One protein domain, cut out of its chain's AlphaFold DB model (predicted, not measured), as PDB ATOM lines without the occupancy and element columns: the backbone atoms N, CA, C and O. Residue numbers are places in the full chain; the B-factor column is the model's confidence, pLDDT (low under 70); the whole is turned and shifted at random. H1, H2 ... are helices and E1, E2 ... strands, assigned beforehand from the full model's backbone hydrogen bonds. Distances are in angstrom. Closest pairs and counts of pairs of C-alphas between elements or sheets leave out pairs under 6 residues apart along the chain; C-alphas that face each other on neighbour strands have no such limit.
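This is residues 19 to 142 of the 177 residues of the protein "Glyco_hydro_3_C domain-containing protein" of Streptomycetaceae bacterium (UniProt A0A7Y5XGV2). A twisted sheet of five strands forms the middle of the domain, with the long helix H1 packed on one face and the short helix H3 on the other. A third helix, H2, only grazes the sheet, and a long stretch, residues 27 to 46, leads from one edge strand, E1, to the other, E2. The printed part has 124 residues with, along the chain, E1 E2 E3 H1 E4 H2 E5 H3; the sheet's order is E1 E5 E4 E3 E2, mixed. The class is mixed, helices and strands, with 53 residues, under half, in named elements. The whole is compact and rounded, with a radius of gyration of the C-alphas of 13.2 A and spans of 38 by 30 by 26 A.

In the sheet, E4, residues 103 to 108, is parallel to E3, residues 73 to 78, at 20 degrees; N 104 and O 74 are 2.8 A apart. E2, residues 47 to 51, an edge strand, is parallel to E3, with N 75 and O 49 at 2.8 A; its residues 47 to 48 also pair, parallel, with residues 63 to 64. On the other side of E4, E5, residues 124 to 128, is parallel to it, with N 107 and O 126 at 2.8 A. The other edge strand, E1, residues 21 to 26, is antiparallel to E5 at 165 degrees, with N 24 and O 125 at 2.8 A. H1, residues 88 to 100, is on the sheet at a height of 9.4 A, over E4 and E3. It runs along the strands, at 9 degrees to E3 on the local plane; the closest C-alphas of H1 and E3, Asp 90 and Ala 78, are 6.4 A apart. H3, residues 133 to 140, is on the opposite face, giving three layers, helices on both faces of a sheet. Its height is 9.0 A, and it runs slantwise to the strands, at 36 degrees to E5 on the local plane. H2, residues 117 to 120, only grazes the sheet; it only just touches H1, with 3 pairs of C-alphas within 8 A, the closest Leu 95 and Phe 118 at 6.3 A. E3, H1, E4 and E4, H2, E5 are strand-helix-strand units, two parallel neighbour strands with a helix between, each with a right-handed crossover. Every O i to N i+4 pair is within hydrogen-bond range in H1 and H3; H2 is too short for such a pair.

E1 begins at C-alpha 21, (-2.247, 102.690, 14.763). E3 is 16.1 A long, E4 15.7 A and H1 18.5 A. H3 ends at C-alpha 140, (-0.073, 92.829, 13.511).

The C-alphas farthest apart, Gly 36 and His 83, are 39.6 A apart. The printed part has no cut. The links E1 to E2 and E2 to E3 are long. The mean pLDDT of the printed part is 90.7, and residue 19 is under 70.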
ATOM      1  N   GLY A  19      -5.518 104.099  10.642       66.12
ATOM      2  CA  GLY A  19      -4.626 105.247  10.799       66.12
ATOM      3  C   GLY A  19      -4.507 105.750  12.244       66.12
ATOM      4  O   GLY A  19      -3.674 106.607  12.526       66.12
ATOM      5  N   ALA A  20      -5.255 105.186  13.192       81.75
ATOM      6  CA  ALA A  20      -5.027 105.379  14.624       81.75
ATOM      7  C   ALA A  20      -4.006 104.384  15.221       81.75
ATOM      8  O   ALA A  20      -3.726 104.445  16.419       81.75
ATOM      9  N   LEU A  21      -3.417 103.498  14.402       90.94
ATOM     10  CA  LEU A  21      -2.247 102.690  14.763       90.94
ATOM     11  C   LEU A  21      -0.985 103.236  14.104       90.94
ATOM     12  O   LEU A  21      -0.870 103.290  12.878       90.94
ATOM     13  N   VAL A  22      -0.009 103.589  14.935       92.19
ATOM     14  CA  VAL A  22       1.269 104.147  14.490       92.19
ATOM     15  C   VAL A  22       2.388 103.161  14.780       92.19
ATOM     16  O   VAL A  22       2.577 102.752  15.921       92.19
ATOM     17  N   LEU A  23       3.164 102.785  13.768       92.75
ATOM     18  CA  LEU A  23       4.342 101.940  13.955       92.75
ATOM     19  C   LEU A  23       5.559 102.810  14.279       92.75
ATOM     20  O   LEU A  23       5.986 103.615  13.455       92.75
ATOM     21  N   LEU A  24       6.121 102.645  15.476       90.19
ATOM     22  CA  LEU A  24       7.302 103.390  15.918       90.19
ATOM     23  C   LEU A  24       8.605 102.685  15.542       90.19
ATOM     24  O   LEU A  24       9.562 103.320  15.103       90.19
ATOM     25  N   ALA A  25       8.641 101.365  15.717       90.75
ATOM     26  CA  ALA A  25       9.811 100.544  15.442       90.75
ATOM     27  C   ALA A  25       9.392  99.168  14.928       90.75
ATOM     28  O   ALA A  25       8.417  98.589  15.405       90.75
ATOM     29  N   ASN A  26      10.154  98.635  13.976       91.44
ATOM     30  CA  ASN A  26       9.952  97.299  13.426       91.44
ATOM     31  C   ASN A  26      11.317  96.680  13.115       91.44
ATOM     32  O   ASN A  26      11.933  96.971  12.090       91.44
ATOM     33  N   ARG A  27      11.831  95.897  14.062       90.19
ATOM     34  CA  ARG A  27      13.170  95.305  14.014       90.19
ATOM     35  C   ARG A  27      13.126  93.966  13.286       90.19
ATOM     36  O   ARG A  27      12.082  93.330  13.182       90.19
ATOM     37  N   THR A  28      14.268  93.520  12.772       85.06
ATOM     38  CA  THR A  28      14.360  92.240  12.057       85.06
ATOM     39  C   THR A  28      14.001  91.077  12.977       85.06
ATOM     40  O   THR A  28      14.591  90.909  14.041       85.06
ATOM     41  N   SER A  29      13.051  90.245  12.558       83.38
ATOM     42  CA  SER A  29      12.690  89.000  13.246       83.38
ATOM     43  C   SER A  29      12.223  87.975  12.220       83.38
ATOM     44  O   SER A  29      11.039  87.698  12.053       83.38
ATOM     45  N   SER A  30      13.188  87.383  11.519       77.12
ATOM     46  CA  SER A  30      12.948  86.472  10.391       77.12
ATOM     47  C   SER A  30      12.162  85.204  10.748       77.12
ATOM     48  O   SER A  30      11.581  84.585   9.863       77.12
ATOM     49  N   ARG A  31      12.118  84.808  12.028       81.00
ATOM     50  CA  ARG A  31      11.374  83.622  12.493       81.00
ATOM     51  C   ARG A  31       9.854  83.833  12.484       81.00
ATOM     52  O   ARG A  31       9.115  82.880  12.255       81.00
ATOM     53  N   THR A  32       9.406  85.055  12.751       84.12
ATOM     54  CA  THR A  32       7.991  85.405  12.954       84.12
ATOM     55  C   THR A  32       7.442  86.274  11.821       84.12
ATOM     56  O   THR A  32       6.233  86.296  11.602       84.12
ATOM     57  N   SER A  33       8.333  86.923  11.065       86.44
ATOM     58  CA  SER A  33       8.030  87.744   9.894       86.44
ATOM     59  C   SER A  33       7.405  86.941   8.751       86.44
ATOM     60  O   SER A  33       7.951  85.923   8.320       86.44
ATOM     61  N   ALA A  34       6.307  87.448   8.189       83.31
ATOM     62  CA  ALA A  34       5.714  86.915   6.963       83.31
ATOM     63  C   ALA A  34       6.585  87.166   5.718       83.31
ATOM     64  O   ALA A  34       6.491  86.430   4.737       83.31
ATOM     65  N   THR A  35       7.434  88.197   5.747       80.50
ATOM     66  CA  THR A  35       8.270  88.621   4.611       80.50
ATOM     67  C   THR A  35       9.731  88.181   4.741       80.50
ATOM     68  O   THR A  35      10.530  88.420   3.838       80.50
ATOM     69  N   GLY A  36      10.097  87.517   5.846       78.19
ATOM     70  CA  GLY A  36      11.468  87.074   6.124       78.19
ATOM     71  C   GLY A  36      12.421  88.198   6.554       78.19
ATOM     72  O   GLY A  36      13.633  87.982   6.580       78.19
ATOM     73  N   GLY A  37      11.891  89.377   6.895       84.19
ATOM     74  CA  GLY A  37      12.654  90.567   7.278       84.19
ATOM     75  C   GLY A  37      12.176  91.168   8.609       84.19
ATOM     76  O   GLY A  37      12.375  90.540   9.657       84.19
ATOM     77  N   PRO A  38      11.608  92.388   8.612       88.00
ATOM     78  CA  PRO A  38      11.109  93.027   9.828       88.00
ATOM     79  C   PRO A  38      10.000  92.193  10.496       88.00
ATOM     80  O   PRO A  38       9.299  91.440   9.820       88.00
ATOM     81  N   ALA A  39       9.877  92.286  11.822       90.06
ATOM     82  CA  ALA A  39       8.996  91.453  12.640       90.06
ATOM     83  C   ALA A  39       7.533  91.505  12.192       90.06
ATOM     84  O   ALA A  39       6.882  90.466  12.121       90.06
ATOM     85  N   LEU A  40       7.041  92.701  11.873       90.88
ATOM     86  CA  LEU A  40       5.720  92.910  11.297       90.88
ATOM     87  C   LEU A  40       5.789  92.999   9.761       90.88
ATOM     88  O   LEU A  40       6.722  93.628   9.247       90.88
ATOM     89  N   PRO A  41       4.808  92.423   9.040       94.19
ATOM     90  CA  PRO A  41       3.660  91.689   9.573       94.19
ATOM     91  C   PRO A  41       4.049  90.273  10.020       94.19
ATOM     92  O   PRO A  41       4.944  89.648   9.445       94.19
ATOM     93  N   LEU A  42       3.350  89.758  11.032       93.38
ATOM     94  CA  LEU A  42       3.501  88.375  11.473       93.38
ATOM     95  C   LEU A  42       2.963  87.400  10.425       93.38
ATOM     96  O   LEU A  42       1.967  87.669   9.753       93.38
ATOM     97  N   ARG A  43       3.602  86.234  10.319       93.62
ATOM     98  CA  ARG A  43       3.093  85.120   9.512       93.62
ATOM     99  C   ARG A  43       1.824  84.519  10.127       93.62
ATOM    100  O   ARG A  43       1.698  84.424  11.347       93.62
ATOM    101  N   ASP A  44       0.935  84.029   9.270       92.69
ATOM    102  CA  ASP A  44      -0.242  83.267   9.689       92.69
ATOM    103  C   ASP A  44       0.136  81.945  10.375       92.69
ATOM    104  O   ASP A  44       1.129  81.298  10.028       92.69
ATOM    105  N   GLY A  45      -0.676  81.531  11.350       92.19
ATOM    106  CA  GLY A  45      -0.518  80.271  12.082       92.19
ATOM    107  C   GLY A  45       0.644  80.248  13.080       92.19
ATOM    108  O   GLY A  45       0.950  79.188  13.622       92.19
ATOM    109  N   VAL A  46       1.296  81.387  13.332       94.62
ATOM    110  CA  VAL A  46       2.308  81.521  14.389       94.62
ATOM    111  C   VAL A  46       1.688  81.240  15.761       94.62
ATOM    112  O   VAL A  46       0.521  81.559  15.995       94.62
ATOM    113  N   ARG A  47       2.458  80.656  16.685       95.56
ATOM    114  CA  ARG A  47       2.033  80.587  18.092       95.56
ATOM    115  C   ARG A  47       2.267  81.926  18.759       95.56
ATOM    116  O   ARG A  47       3.399  82.410  18.775       95.56
ATOM    117  N   VAL A  48       1.216  82.509  19.308       94.94
ATOM    118  CA  VAL A  48       1.249  83.862  19.855       94.94
ATOM    119  C   VAL A  48       0.736  83.880  21.281       94.94
ATOM    120  O   VAL A  48      -0.300  83.296  21.588       94.94
ATOM    121  N   TYR A  49       1.470  84.557  22.151       95.62
ATOM    122  CA  TYR A  49       1.006  84.883  23.490       95.62
ATOM    123  C   TYR A  49       0.418  86.296  23.476       95.62
ATOM    124  O   TYR A  49       1.099  87.225  23.040       95.62
ATOM    125  N   PHE A  50      -0.830  86.456  23.914       92.56
ATOM    126  CA  PHE A  50      -1.500  87.753  24.000       92.56
ATOM    127  C   PHE A  50      -1.707  88.169  25.452       92.56
ATOM    128  O   PHE A  50      -2.147  87.380  26.284       92.56
ATOM    129  N   GLU A  51      -1.429  89.437  25.740       92.31
ATOM    130  CA  GLU A  51      -1.670  90.028  27.053       92.31
ATOM    131  C   GLU A  51      -2.183  91.467  26.891       92.31
ATOM    132  O   GLU A  51      -1.673  92.243  26.085       92.31
ATOM    133  N   GLY A  52      -3.257  91.836  27.594       87.19
ATOM    134  CA  GLY A  52      -3.901  93.150  27.422       87.19
ATOM    135  C   GLY A  52      -4.720  93.317  26.124       87.19
ATOM    136  O   GLY A  52      -5.195  94.423  25.827       87.19
ATOM    137  N   LEU A  53      -4.919  92.235  25.363       89.50
ATOM    138  CA  LEU A  53      -5.836  92.135  24.221       89.50
ATOM    139  C   LEU A  53      -6.671  90.852  24.327       89.50
ATOM    140  O   LEU A  53      -6.232  89.875  24.925       89.50
ATOM    141  N   ALA A  54      -7.863  90.840  23.732       88.56
ATOM    142  CA  ALA A  54      -8.706  89.651  23.690       88.56
ATOM    143  C   ALA A  54      -8.161  88.580  22.726       88.56
ATOM    144  O   ALA A  54      -8.018  88.842  21.532       88.56
ATOM    145  N   ASP A  55      -7.995  87.344  23.209       87.50
ATOM    146  CA  ASP A  55      -7.551  86.182  22.413       87.50
ATOM    147  C   ASP A  55      -8.363  85.995  21.121       87.50
ATOM    148  O   ASP A  55      -7.822  85.710  20.052       87.50
ATOM    149  N   ALA A  56      -9.675  86.245  21.196       87.88
ATOM    150  CA  ALA A  56     -10.594  86.146  20.064       87.88
ATOM    151  C   ALA A  56     -10.222  87.063  18.879       87.88
ATOM    152  O   ALA A  56     -10.622  86.791  17.747       87.88
ATOM    153  N   ALA A  57      -9.464  88.141  19.109       88.31
ATOM    154  CA  ALA A  57      -8.985  89.016  18.040       88.31
ATOM    155  C   ALA A  57      -7.933  88.331  17.151       88.31
ATOM    156  O   ALA A  57      -7.862  88.615  15.948       88.31
ATOM    157  N   ALA A  58      -7.142  87.428  17.736       86.12
ATOM    158  CA  ALA A  58      -6.002  86.774  17.106       86.12
ATOM    159  C   ALA A  58      -6.259  85.325  16.686       86.12
ATOM    160  O   ALA A  58      -5.590  84.849  15.772       86.12
ATOM    161  N   ASP A  59      -7.247  84.654  17.283       88.75
ATOM    162  CA  ASP A  59      -7.607  83.253  17.003       88.75
ATOM    163  C   ASP A  59      -7.842  82.973  15.503       88.75
ATOM    164  O   ASP A  59      -7.530  81.907  14.979       88.75
ATOM    165  N   ARG A  60      -8.311  83.986  14.763       90.00
ATOM    166  CA  ARG A  60      -8.520  83.921  13.306       90.00
ATOM    167  C   ARG A  60      -7.237  83.938  12.460       90.00
ATOM    168  O   ARG A  60      -7.318  83.689  11.259       90.00
ATOM    169  N   TYR A  61      -6.088  84.268  13.046       91.38
ATOM    170  CA  TYR A  61      -4.809  84.448  12.343       91.38
ATOM    171  C   TYR A  61      -3.676  83.591  12.909       91.38
ATOM    172  O   TYR A  61      -2.720  83.286  12.199       91.38
ATOM    173  N   ALA A  62      -3.761  83.208  14.180       93.25
ATOM    174  CA  ALA A  62      -2.665  82.605  14.916       93.25
ATOM    175  C   ALA A  62      -3.170  81.611  15.963       93.25
ATOM    176  O   ALA A  62      -4.330  81.638  16.368       93.25
ATOM    177  N   GLN A  63      -2.272  80.743  16.420       94.19
ATOM    178  CA  GLN A  63      -2.553  79.850  17.534       94.19
ATOM    179  C   GLN A  63      -2.255  80.587  18.843       94.19
ATOM    180  O   GLN A  63      -1.087  80.762  19.195       94.19
ATOM    181  N   VAL A  64      -3.292  81.015  19.565       94.12
ATOM    182  CA  VAL A  64      -3.111  81.648  20.879       94.12
ATOM    183  C   VAL A  64      -2.683  80.592  21.899       94.12
ATOM    184  O   VAL A  64      -3.329  79.551  22.033       94.12
ATOM    185  N   VAL A  65      -1.568  80.836  22.585       95.38
ATOM    186  CA  VAL A  65      -1.024  79.949  23.622       95.38
ATOM    187  C   VAL A  65      -1.163  80.576  25.005       95.38
ATOM    188  O   VAL A  65      -1.211  81.796  25.145       95.38
ATOM    189  N   ALA A  66      -1.219  79.736  26.038       92.31
ATOM    190  CA  ALA A  66      -1.480  80.180  27.406       92.31
ATOM    191  C   ALA A  66      -0.250  80.775  28.111       92.31
ATOM    192  O   ALA A  66      -0.401  81.445  29.132       92.31
ATOM    193  N   SER A  67       0.960  80.521  27.600       94.25
ATOM    194  CA  SER A  67       2.202  80.966  28.226       94.25
ATOM    195  C   SER A  67       3.240  81.425  27.190       94.25
ATOM    196  O   SER A  67       3.234  80.947  26.048       94.25
ATOM    197  N   PRO A  68       4.131  82.363  27.553       93.81
ATOM    198  CA  PRO A  68       5.126  82.904  26.629       93.81
ATOM    199  C   PRO A  68       6.172  81.874  26.185       93.81
ATOM    200  O   PRO A  68       6.718  82.000  25.095       93.81
ATOM    201  N   GLU A  69       6.429  80.832  26.975       94.44
ATOM    202  CA  GLU A  69       7.406  79.783  26.661       94.44
ATOM    203  C   GLU A  69       6.958  78.880  25.500       94.44
ATOM    204  O   GLU A  69       7.784  78.288  24.805       94.44
ATOM    205  N   GLU A  70       5.647  78.771  25.280       93.44
ATOM    206  CA  GLU A  70       5.059  78.031  24.159       93.44
ATOM    207  C   GLU A  70       4.918  78.896  22.896       93.44
ATOM    208  O   GLU A  70       4.661  78.385  21.796       93.44
ATOM    209  N   ALA A  71       5.083  80.212  23.045       95.31
ATOM    210  CA  ALA A  71       4.891  81.179  21.984       95.31
ATOM    211  C   ALA A  71       6.127  81.292  21.088       95.31
ATOM    212  O   ALA A  71       7.266  81.047  21.478       95.31
ATOM    213  N   GLU A  72       5.906  81.696  19.843       94.62
ATOM    214  CA  GLU A  72       6.980  82.140  18.954       94.62
ATOM    215  C   GLU A  72       7.136  83.666  18.973       94.62
ATOM    216  O   GLU A  72       8.184  84.180  18.581       94.62
ATOM    217  N   VAL A  73       6.095  84.375  19.414       95.56
ATOM    218  CA  VAL A  73       6.026  85.828  19.559       95.56
ATOM    219  C   VAL A  73       5.029  86.184  20.663       95.56
ATOM    220  O   VAL A  73       3.991  85.534  20.790       95.56
ATOM    221  N   ALA A  74       5.322  87.219  21.444       96.25
ATOM    222  CA  ALA A  74       4.375  87.806  22.388       96.25
ATOM    223  C   ALA A  74       3.837  89.135  21.849       96.25
ATOM    224  O   ALA A  74       4.579  89.906  21.239       96.25
ATOM    225  N   VAL A  75       2.557  89.415  22.083       95.81
ATOM    226  CA  VAL A  75       1.929  90.708  21.807       95.81
ATOM    227  C   VAL A  75       1.288  91.206  23.095       95.81
ATOM    228  O   VAL A  75       0.321  90.616  23.576       95.81
ATOM    229  N   LEU A  76       1.823  92.292  23.648       95.38
ATOM    230  CA  LEU A  76       1.327  92.876  24.892       95.38
ATOM    231  C   LEU A  76       0.829  94.297  24.651       95.38
ATOM    232  O   LEU A  76       1.530  95.102  24.035       95.38
ATOM    233  N   ARG A  77      -0.361  94.630  25.163       94.75
ATOM    234  CA  ARG A  77      -0.813  96.021  25.242       94.75
ATOM    235  C   ARG A  77      -0.534  96.594  26.625       94.75
ATOM    236  O   ARG A  77      -1.077  96.106  27.608       94.75
ATOM    237  N   ALA A  78       0.227  97.682  26.662       93.62
ATOM    238  CA  ALA A  78       0.500  98.459  27.865       93.62
ATOM    239  C   ALA A  78      -0.119  99.857  27.746       93.62
ATOM    240  O   ALA A  78      -0.247 100.403  26.644       93.62
ATOM    241  N   ALA A  79      -0.488 100.453  28.875       93.25
ATOM    242  CA  ALA A  79      -1.003 101.816  28.929       93.25
ATOM    243  C   ALA A  79      -0.411 102.557  30.136       93.25
ATOM    244  O   ALA A  79      -0.227 101.953  31.192       93.25
ATOM    245  N   PRO A  80      -0.135 103.862  30.019       92.00
ATOM    246  CA  PRO A  80       0.285 104.648  31.164       92.00
ATOM    247  C   PRO A  80      -0.875 104.831  32.152       92.00
ATOM    248  O   PRO A  80      -2.056 104.788  31.793       92.00
ATOM    249  N   ASP A  81      -0.533 105.086  33.411       90.69
ATOM    250  CA  ASP A  81      -1.489 105.459  34.442       90.69
ATOM    251  C   ASP A  81      -2.056 106.875  34.209       90.69
ATOM    252  O   ASP A  81      -1.641 107.629  33.325       90.69
ATOM    253  N   ARG A  82      -3.000 107.287  35.061       87.50
ATOM    254  CA  ARG A  82      -3.630 108.620  34.993       87.50
ATOM    255  C   ARG A  82      -2.662 109.806  35.142       87.50
ATOM    256  O   ARG A  82      -3.078 110.941  34.934       87.50
ATOM    257  N   HIS A  83      -1.428 109.569  35.581       86.69
ATOM    258  CA  HIS A  83      -0.385 110.582  35.735       86.69
ATOM    259  C   HIS A  83       0.666 110.488  34.626       86.69
ATOM    260  O   HIS A  83       1.750 111.050  34.787       86.69
ATOM    261  N   ASN A  84       0.359 109.792  33.526       85.06
ATOM    262  CA  ASN A  84       1.260 109.563  32.403       85.06
ATOM    263  C   ASN A  84       2.545 108.819  32.806       85.06
ATOM    264  O   ASN A  84       3.620 109.105  32.283       85.06
ATOM    265  N   ARG A  85       2.453 107.876  33.752       87.06
ATOM    266  CA  ARG A  85       3.573 107.015  34.161       87.06
ATOM    267  C   ARG A  85       3.311 105.576  33.756       87.06
ATOM    268  O   ARG A  85       2.206 105.077  33.946       87.06
ATOM    269  N   TRP A  86       4.333 104.899  33.251       90.00
ATOM    270  CA  TRP A  86       4.264 103.462  33.002       90.00
ATOM    271  C   TRP A  86       4.231 102.705  34.333       90.00
ATOM    272  O   TRP A  86       5.117 102.931  35.166       90.00
ATOM    273  N   PRO A  87       3.219 101.854  34.576       91.75
ATOM    274  CA  PRO A  87       3.203 100.996  35.753       91.75
ATOM    275  C   PRO A  87       4.444 100.098  35.781       91.75
ATOM    276  O   PRO A  87       4.823  99.539  34.754       91.75
ATOM    277  N   ALA A  88       5.073  99.956  36.952       90.38
ATOM    278  CA  ALA A  88       6.266  99.121  37.103       90.38
ATOM    279  C   ALA A  88       5.984  97.664  36.712       90.38
ATOM    280  O   ALA A  88       6.778  97.070  35.995       90.38
ATOM    281  N   ASP A  89       4.813  97.140  37.085       89.88
ATOM    282  CA  ASP A  89       4.395  95.789  36.711       89.88
ATOM    283  C   ASP A  89       4.327  95.603  35.184       89.88
ATOM    284  O   ASP A  89       4.788  94.585  34.681       89.88
ATOM    285  N   ASP A  90       3.822  96.590  34.430       91.19
ATOM    286  CA  ASP A  90       3.777  96.522  32.959       91.19
ATOM    287  C   ASP A  90       5.188  96.577  32.352       91.19
ATOM    288  O   ASP A  90       5.481  95.874  31.386       91.19
ATOM    289  N   VAL A  91       6.072  97.405  32.920       91.50
ATOM    290  CA  VAL A  91       7.479  97.516  32.502       91.50
ATOM    291  C   VAL A  91       8.207  96.189  32.708       91.50
ATOM    292  O   VAL A  91       8.768  95.651  31.751       91.50
ATOM    293  N   ASP A  92       8.159  95.649  33.926       93.06
ATOM    294  CA  ASP A  92       8.784  94.375  34.284       93.06
ATOM    295  C   ASP A  92       8.224  93.248  33.412       93.06
ATOM    296  O   ASP A  92       8.971  92.434  32.867       93.06
ATOM    297  N   ARG A  93       6.907  93.260  33.174       93.56
ATOM    298  CA  ARG A  93       6.247  92.255  32.350       93.56
ATOM    299  C   ARG A  93       6.723  92.262  30.903       93.56
ATOM    300  O   ARG A  93       6.956  91.193  30.337       93.56
ATOM    301  N   VAL A  94       6.882  93.435  30.287       93.75
ATOM    302  CA  VAL A  94       7.411  93.521  28.917       93.75
ATOM    303  C   VAL A  94       8.859  93.049  28.859       93.75
ATOM    304  O   VAL A  94       9.216  92.338  27.921       93.75
ATOM    305  N   LEU A  95       9.679  93.402  29.852       93.31
ATOM    306  CA  LEU A  95      11.075  92.969  29.920       93.31
ATOM    307  C   LEU A  95      11.193  91.442  30.049       93.31
ATOM    308  O   LEU A  95      11.962  90.828  29.307       93.31
ATOM    309  N   ASP A  96      10.385  90.818  30.907       94.81
ATOM    310  CA  ASP A  96      10.334  89.358  31.064       94.81
ATOM    311  C   ASP A  96       9.926  88.652  29.759       94.81
ATOM    312  O   ASP A  96      10.519  87.641  29.357       94.81
ATOM    313  N   LEU A  97       8.925  89.196  29.058       95.19
ATOM    314  CA  LEU A  97       8.490  88.671  27.764       95.19
ATOM    315  C   LEU A  97       9.579  88.830  26.701       95.19
ATOM    316  O   LEU A  97       9.897  87.854  26.020       95.19
ATOM    317  N   ALA A  98      10.187  90.014  26.593       93.31
ATOM    318  CA  ALA A  98      11.242  90.308  25.625       93.31
ATOM    319  C   ALA A  98      12.495  89.442  25.840       93.31
ATOM    320  O   ALA A  98      13.166  89.080  24.872       93.31
ATOM    321  N   ALA A  99      12.776  89.047  27.086       93.75
ATOM    322  CA  ALA A  99      13.839  88.099  27.414       93.75
ATOM    323  C   ALA A  99      13.520  86.648  26.993       93.75
ATOM    324  O   ALA A  99      14.438  85.850  26.786       93.75
ATOM    325  N   THR A 100      12.238  86.300  26.854       94.12
ATOM    326  CA  THR A 100      11.770  84.935  26.562       94.12
ATOM    327  C   THR A 100      11.525  84.720  25.067       94.12
ATOM    328  O   THR A 100      11.996  83.742  24.481       94.12
ATOM    329  N   VAL A 101      10.800  85.643  24.431       95.31
ATOM    330  CA  VAL A 101      10.382  85.576  23.024       95.31
ATOM    331  C   VAL A 101      10.398  86.962  22.371       95.31
ATOM    332  O   VAL A 101      10.246  87.978  23.053       95.31
ATOM    333  N   PRO A 102      10.525  87.045  21.030       95.00
ATOM    334  CA  PRO A 102      10.309  88.295  20.310       95.00
ATOM    335  C   PRO A 102       8.979  88.930  20.728       95.00
ATOM    336  O   PRO A 102       7.930  88.297  20.618       95.00
ATOM    337  N   THR A 103       9.026  90.164  21.225       96.19
ATOM    338  CA  THR A 103       7.859  90.816  21.839       96.19
ATOM    339  C   THR A 103       7.438  92.041  21.043       96.19
ATOM    340  O   THR A 103       8.254  92.897  20.716       96.19
ATOM    341  N   ILE A 104       6.158  92.128  20.709       96.00
ATOM    342  CA  ILE A 104       5.544  93.281  20.061       96.00
ATOM    343  C   ILE A 104       4.734  94.005  21.122       96.00
ATOM    344  O   ILE A 104       3.767  93.455  21.646       96.00
ATOM    345  N   VAL A 105       5.118  95.237  21.433       96.19
ATOM    346  CA  VAL A 105       4.378  96.038  22.405       96.19
ATOM    347  C   VAL A 105       3.447  97.012  21.696       96.19
ATOM    348  O   VAL A 105       3.817  97.663  20.716       96.19
ATOM    349  N   VAL A 106       2.223  97.103  22.202       96.06
ATOM    350  CA  VAL A 106       1.185  98.025  21.754       96.06
ATOM    351  C   VAL A 106       0.961  99.035  22.873       96.06
ATOM    352  O   VAL A 106       0.365  98.731  23.901       96.06
ATOM    353  N   LEU A 107       1.473 100.245  22.694       94.50
ATOM    354  CA  LEU A 107       1.370 101.333  23.655       94.50
ATOM    355  C   LEU A 107       0.060 102.077  23.416       94.50
ATOM    356  O   LEU A 107      -0.072 102.808  22.435       94.50
ATOM    357  N   ARG A 108      -0.923 101.904  24.298       93.56
ATOM    358  CA  ARG A 108      -2.159 102.685  24.226       93.56
ATOM    359  C   ARG A 108      -1.927 104.065  24.820       93.56
ATOM    360  O   ARG A 108      -1.727 104.189  26.024       93.56
ATOM    361  N   LEU A 109      -1.986 105.095  23.981       91.88
ATOM    362  CA  LEU A 109      -1.669 106.468  24.366       91.88
ATOM    363  C   LEU A 109      -2.836 107.408  24.077       91.88
ATOM    364  O   LEU A 109      -3.409 107.408  22.993       91.88
ATOM    365  N   THR A 110      -3.141 108.275  25.041       86.81
ATOM    366  CA  THR A 110      -4.110 109.374  24.884       86.81
ATOM    367  C   THR A 110      -3.441 110.752  24.889       86.81
ATOM    368  O   THR A 110      -4.127 111.771  24.876       86.81
ATOM    369  N   GLY A 111      -2.107 110.802  24.945       87.19
ATOM    370  CA  GLY A 111      -1.331 112.033  25.051       87.19
ATOM    371  C   GLY A 111       0.184 111.792  24.990       87.19
ATOM    372  O   GLY A 111       0.613 110.642  24.863       87.19
ATOM    373  N   PRO A 112       0.990 112.868  25.066       85.00
ATOM    374  CA  PRO A 112       2.443 112.808  24.946       85.00
ATOM    375  C   PRO A 112       3.061 112.209  26.212       85.00
ATOM    376  O   PRO A 112       3.317 112.905  27.191       85.00
ATOM    377  N   VAL A 113       3.279 110.897  26.190       87.75
ATOM    378  CA  VAL A 113       3.933 110.148  27.268       87.75
ATOM    379  C   VAL A 113       5.310 109.696  26.782       87.75
ATOM    380  O   VAL A 113       5.412 109.290  25.621       87.75
ATOM    381  N   PRO A 114       6.367 109.763  27.615       86.88
ATOM    382  CA  PRO A 114       7.678 109.259  27.226       86.88
ATOM    383  C   PRO A 114       7.603 107.800  26.795       86.88
ATOM    384  O   PRO A 114       6.943 106.995  27.453       86.88
ATOM    385  N   VAL A 115       8.268 107.453  25.693       86.56
ATOM    386  CA  VAL A 115       8.343 106.050  25.269       86.56
ATOM    387  C   VAL A 115       9.152 105.277  26.316       86.56
ATOM    388  O   VAL A 115      10.226 105.729  26.699       86.56
ATOM    389  N   PRO A 116       8.656 104.143  26.825       86.94
ATOM    390  CA  PRO A 116       9.363 103.410  27.865       86.94
ATOM    391  C   PRO A 116      10.652 102.788  27.317       86.94
ATOM    392  O   PRO A 116      10.690 102.342  26.170       86.94
ATOM    393  N   GLU A 117      11.695 102.711  28.144       86.50
ATOM    394  CA  GLU A 117      13.027 102.236  27.732       86.50
ATOM    395  C   GLU A 117      13.007 100.804  27.171       86.50
ATOM    396  O   GLU A 117      13.688 100.521  26.187       86.50
ATOM    397  N   PHE A 118      12.137  99.930  27.699       86.62
ATOM    398  CA  PHE A 118      11.956  98.555  27.208       86.62
ATOM    399  C   PHE A 118      11.545  98.482  25.727       86.62
ATOM    400  O   PHE A 118      11.660  97.436  25.083       86.62
ATOM    401  N   ALA A 119      11.037  99.579  25.147       87.94
ATOM    402  CA  ALA A 119      10.708  99.644  23.727       87.94
ATOM    403  C   ALA A 119      11.953  99.407  22.853       87.94
ATOM    404  O   ALA A 119      11.821  99.016  21.687       87.94
ATOM    405  N   ALA A 120      13.161  99.605  23.398       86.62
ATOM    406  CA  ALA A 120      14.433  99.257  22.776       86.62
ATOM    407  C   ALA A 120      14.601  97.742  22.537       86.62
ATOM    408  O   ALA A 120      15.139  97.351  21.501       86.62
ATOM    409  N   ASP A 121      14.074  96.908  23.434       88.62
ATOM    410  CA  ASP A 121      14.250  95.447  23.431       88.62
ATOM    411  C   ASP A 121      13.139  94.696  22.677       88.62
ATOM    412  O   ASP A 121      13.254  93.509  22.376       88.62
ATOM    413  N   CYS A 122      12.055  95.388  22.322       92.44
ATOM    414  CA  CYS A 122      10.928  94.791  21.607       92.44
ATOM    415  C   CYS A 122      11.282  94.432  20.146       92.44
ATOM    416  O   CYS A 122      12.121  95.050  19.503       92.44
ATOM    417  N   ALA A 123      10.610  93.466  19.533       93.75
ATOM    418  CA  ALA A 123      10.722  93.213  18.095       93.75
ATOM    419  C   ALA A 123      10.007  94.300  17.272       93.75
ATOM    420  O   ALA A 123      10.496  94.717  16.222       93.75
ATOM    421  N   ALA A 124       8.872  94.798  17.763       94.44
ATOM    422  CA  ALA A 124       8.162  95.929  17.179       94.44
ATOM    423  C   ALA A 124       7.426  96.739  18.255       94.44
ATOM    424  O   ALA A 124       7.103  96.222  19.325       94.44
ATOM    425  N   VAL A 125       7.173  98.012  17.960       94.88
ATOM    426  CA  VAL A 125       6.496  98.955  18.858       94.88
ATOM    427  C   VAL A 125       5.396  99.657  18.074       94.88
ATOM    428  O   VAL A 125       5.677 100.375  17.113       94.88
ATOM    429  N   LEU A 126       4.151  99.443  18.487       94.75
ATOM    430  CA  LEU A 126       2.958 100.091  17.946       94.75
ATOM    431  C   LEU A 126       2.402 101.076  18.977       94.75
ATOM    432  O   LEU A 126       2.446 100.808  20.173       94.75
ATOM    433  N   VAL A 127       1.834 102.184  18.516       94.38
ATOM    434  CA  VAL A 127       1.028 103.098  19.330       94.38
ATOM    435  C   VAL A 127      -0.423 102.968  18.906       94.38
ATOM    436  O   VAL A 127      -0.752 103.171  17.740       94.38
ATOM    437  N   ASP A 128      -1.269 102.634  19.870       93.94
ATOM    438  CA  ASP A 128      -2.721 102.556  19.764       93.94
ATOM    439  C   ASP A 128      -3.326 103.874  20.276       93.94
ATOM    440  O   ASP A 128      -3.227 104.194  21.464       93.94
ATOM    441  N   LEU A 129      -3.957 104.638  19.379       90.25
ATOM    442  CA  LEU A 129      -4.621 105.913  19.684       90.25
ATOM    443  C   LEU A 129      -6.139 105.765  19.916       90.25
ATOM    444  O   LEU A 129      -6.886 106.732  19.769       90.25
ATOM    445  N   GLY A 130      -6.604 104.568  20.282       88.00
ATOM    446  CA  GLY A 130      -8.003 104.291  20.617       88.00
ATOM    447  C   GLY A 130      -8.694 103.284  19.701       88.00
ATOM    448  O   GLY A 130      -9.906 103.378  19.523       88.00
ATOM    449  N   VAL A 131      -7.950 102.338  19.128       88.06
ATOM    450  CA  VAL A 131      -8.498 101.245  18.322       88.06
ATOM    451  C   VAL A 131      -8.800 100.002  19.163       88.06
ATOM    452  O   VAL A 131      -8.159  99.713  20.182       88.06
ATOM    453  N   GLY A 132      -9.773  99.226  18.702       89.25
ATOM    454  CA  GLY A 132     -10.121  97.922  19.234       89.25
ATOM    455  C   GLY A 132      -9.084  96.840  18.936       89.25
ATOM    456  O   GLY A 132      -8.210  96.952  18.075       89.25
ATOM    457  N   ASP A 133      -9.201  95.736  19.669       92.19
ATOM    458  CA  ASP A 133      -8.258  94.611  19.628       92.19
ATOM    459  C   ASP A 133      -8.225  93.931  18.258       92.19
ATOM    460  O   ASP A 133      -7.171  93.491  17.802       92.19
ATOM    461  N   ALA A 134      -9.372  93.890  17.575       90.44
ATOM    462  CA  ALA A 134      -9.489  93.336  16.232       90.44
ATOM    463  C   ALA A 134      -8.623  94.103  15.222       90.44
ATOM    464  O   ALA A 134      -7.948  93.470  14.409       90.44
ATOM    465  N   THR A 135      -8.605  95.436  15.309       91.19
ATOM    466  CA  THR A 135      -7.795  96.308  14.449       91.19
ATOM    467  C   THR A 135      -6.310  96.159  14.749       91.19
ATOM    468  O   THR A 135      -5.505  96.068  13.823       91.19
ATOM    469  N   VAL A 136      -5.933  96.046  16.031       92.25
ATOM    470  CA  VAL A 136      -4.544  95.732  16.406       92.25
ATOM    471  C   VAL A 136      -4.110  94.403  15.797       92.25
ATOM    472  O   VAL A 136      -3.063  94.346  15.158       92.25
ATOM    473  N   ALA A 137      -4.922  93.352  15.930       92.25
ATOM    474  CA  ALA A 137      -4.621  92.058  15.330       92.25
ATOM    475  C   ALA A 137      -4.511  92.158  13.797       92.25
ATOM    476  O   ALA A 137      -3.568  91.636  13.211       92.25
ATOM    477  N   GLU A 138      -5.411  92.880  13.130       91.75
ATOM    478  CA  GLU A 138      -5.343  93.084  11.677       91.75
ATOM    479  C   GLU A 138      -4.045  93.741  11.222       91.75
ATOM    480  O   GLU A 138      -3.480  93.315  10.217       91.75
ATOM    481  N   VAL A 139      -3.546  94.731  11.960       92.50
ATOM    482  CA  VAL A 139      -2.266  95.380  11.652       92.50
ATOM    483  C   VAL A 139      -1.078  94.498  12.022       92.50
ATOM    484  O   VAL A 139      -0.091  94.457  11.298       92.50
ATOM    485  N   VAL A 140      -1.149  93.747  13.117       93.25
ATOM    486  CA  VAL A 140      -0.073  92.829  13.511       93.25
ATOM    487  C   VAL A 140       0.086  91.687  12.495       93.25
ATOM    488  O   VAL A 140       1.208  91.307  12.160       93.25
ATOM    489  N   PHE A 141      -1.018  91.186  11.939       93.50
ATOM    490  CA  PHE A 141      -1.041  90.100  10.950       93.50
ATOM    491  C   PHE A 141      -1.119  90.583   9.487       93.50
ATOM    492  O   PHE A 141      -1.367  89.787   8.583       93.50
ATOM    493  N   GLY A 142      -0.929  91.882   9.222       91.19
ATOM    494  CA  GLY A 142      -0.811  92.422   7.859       91.19
ATOM    495  C   GLY A 142      -2.092  92.421   7.021       91.19
ATOM    496  O   GLY A 142      -2.030  92.462   5.794       91.19
TER     497      GLY A 142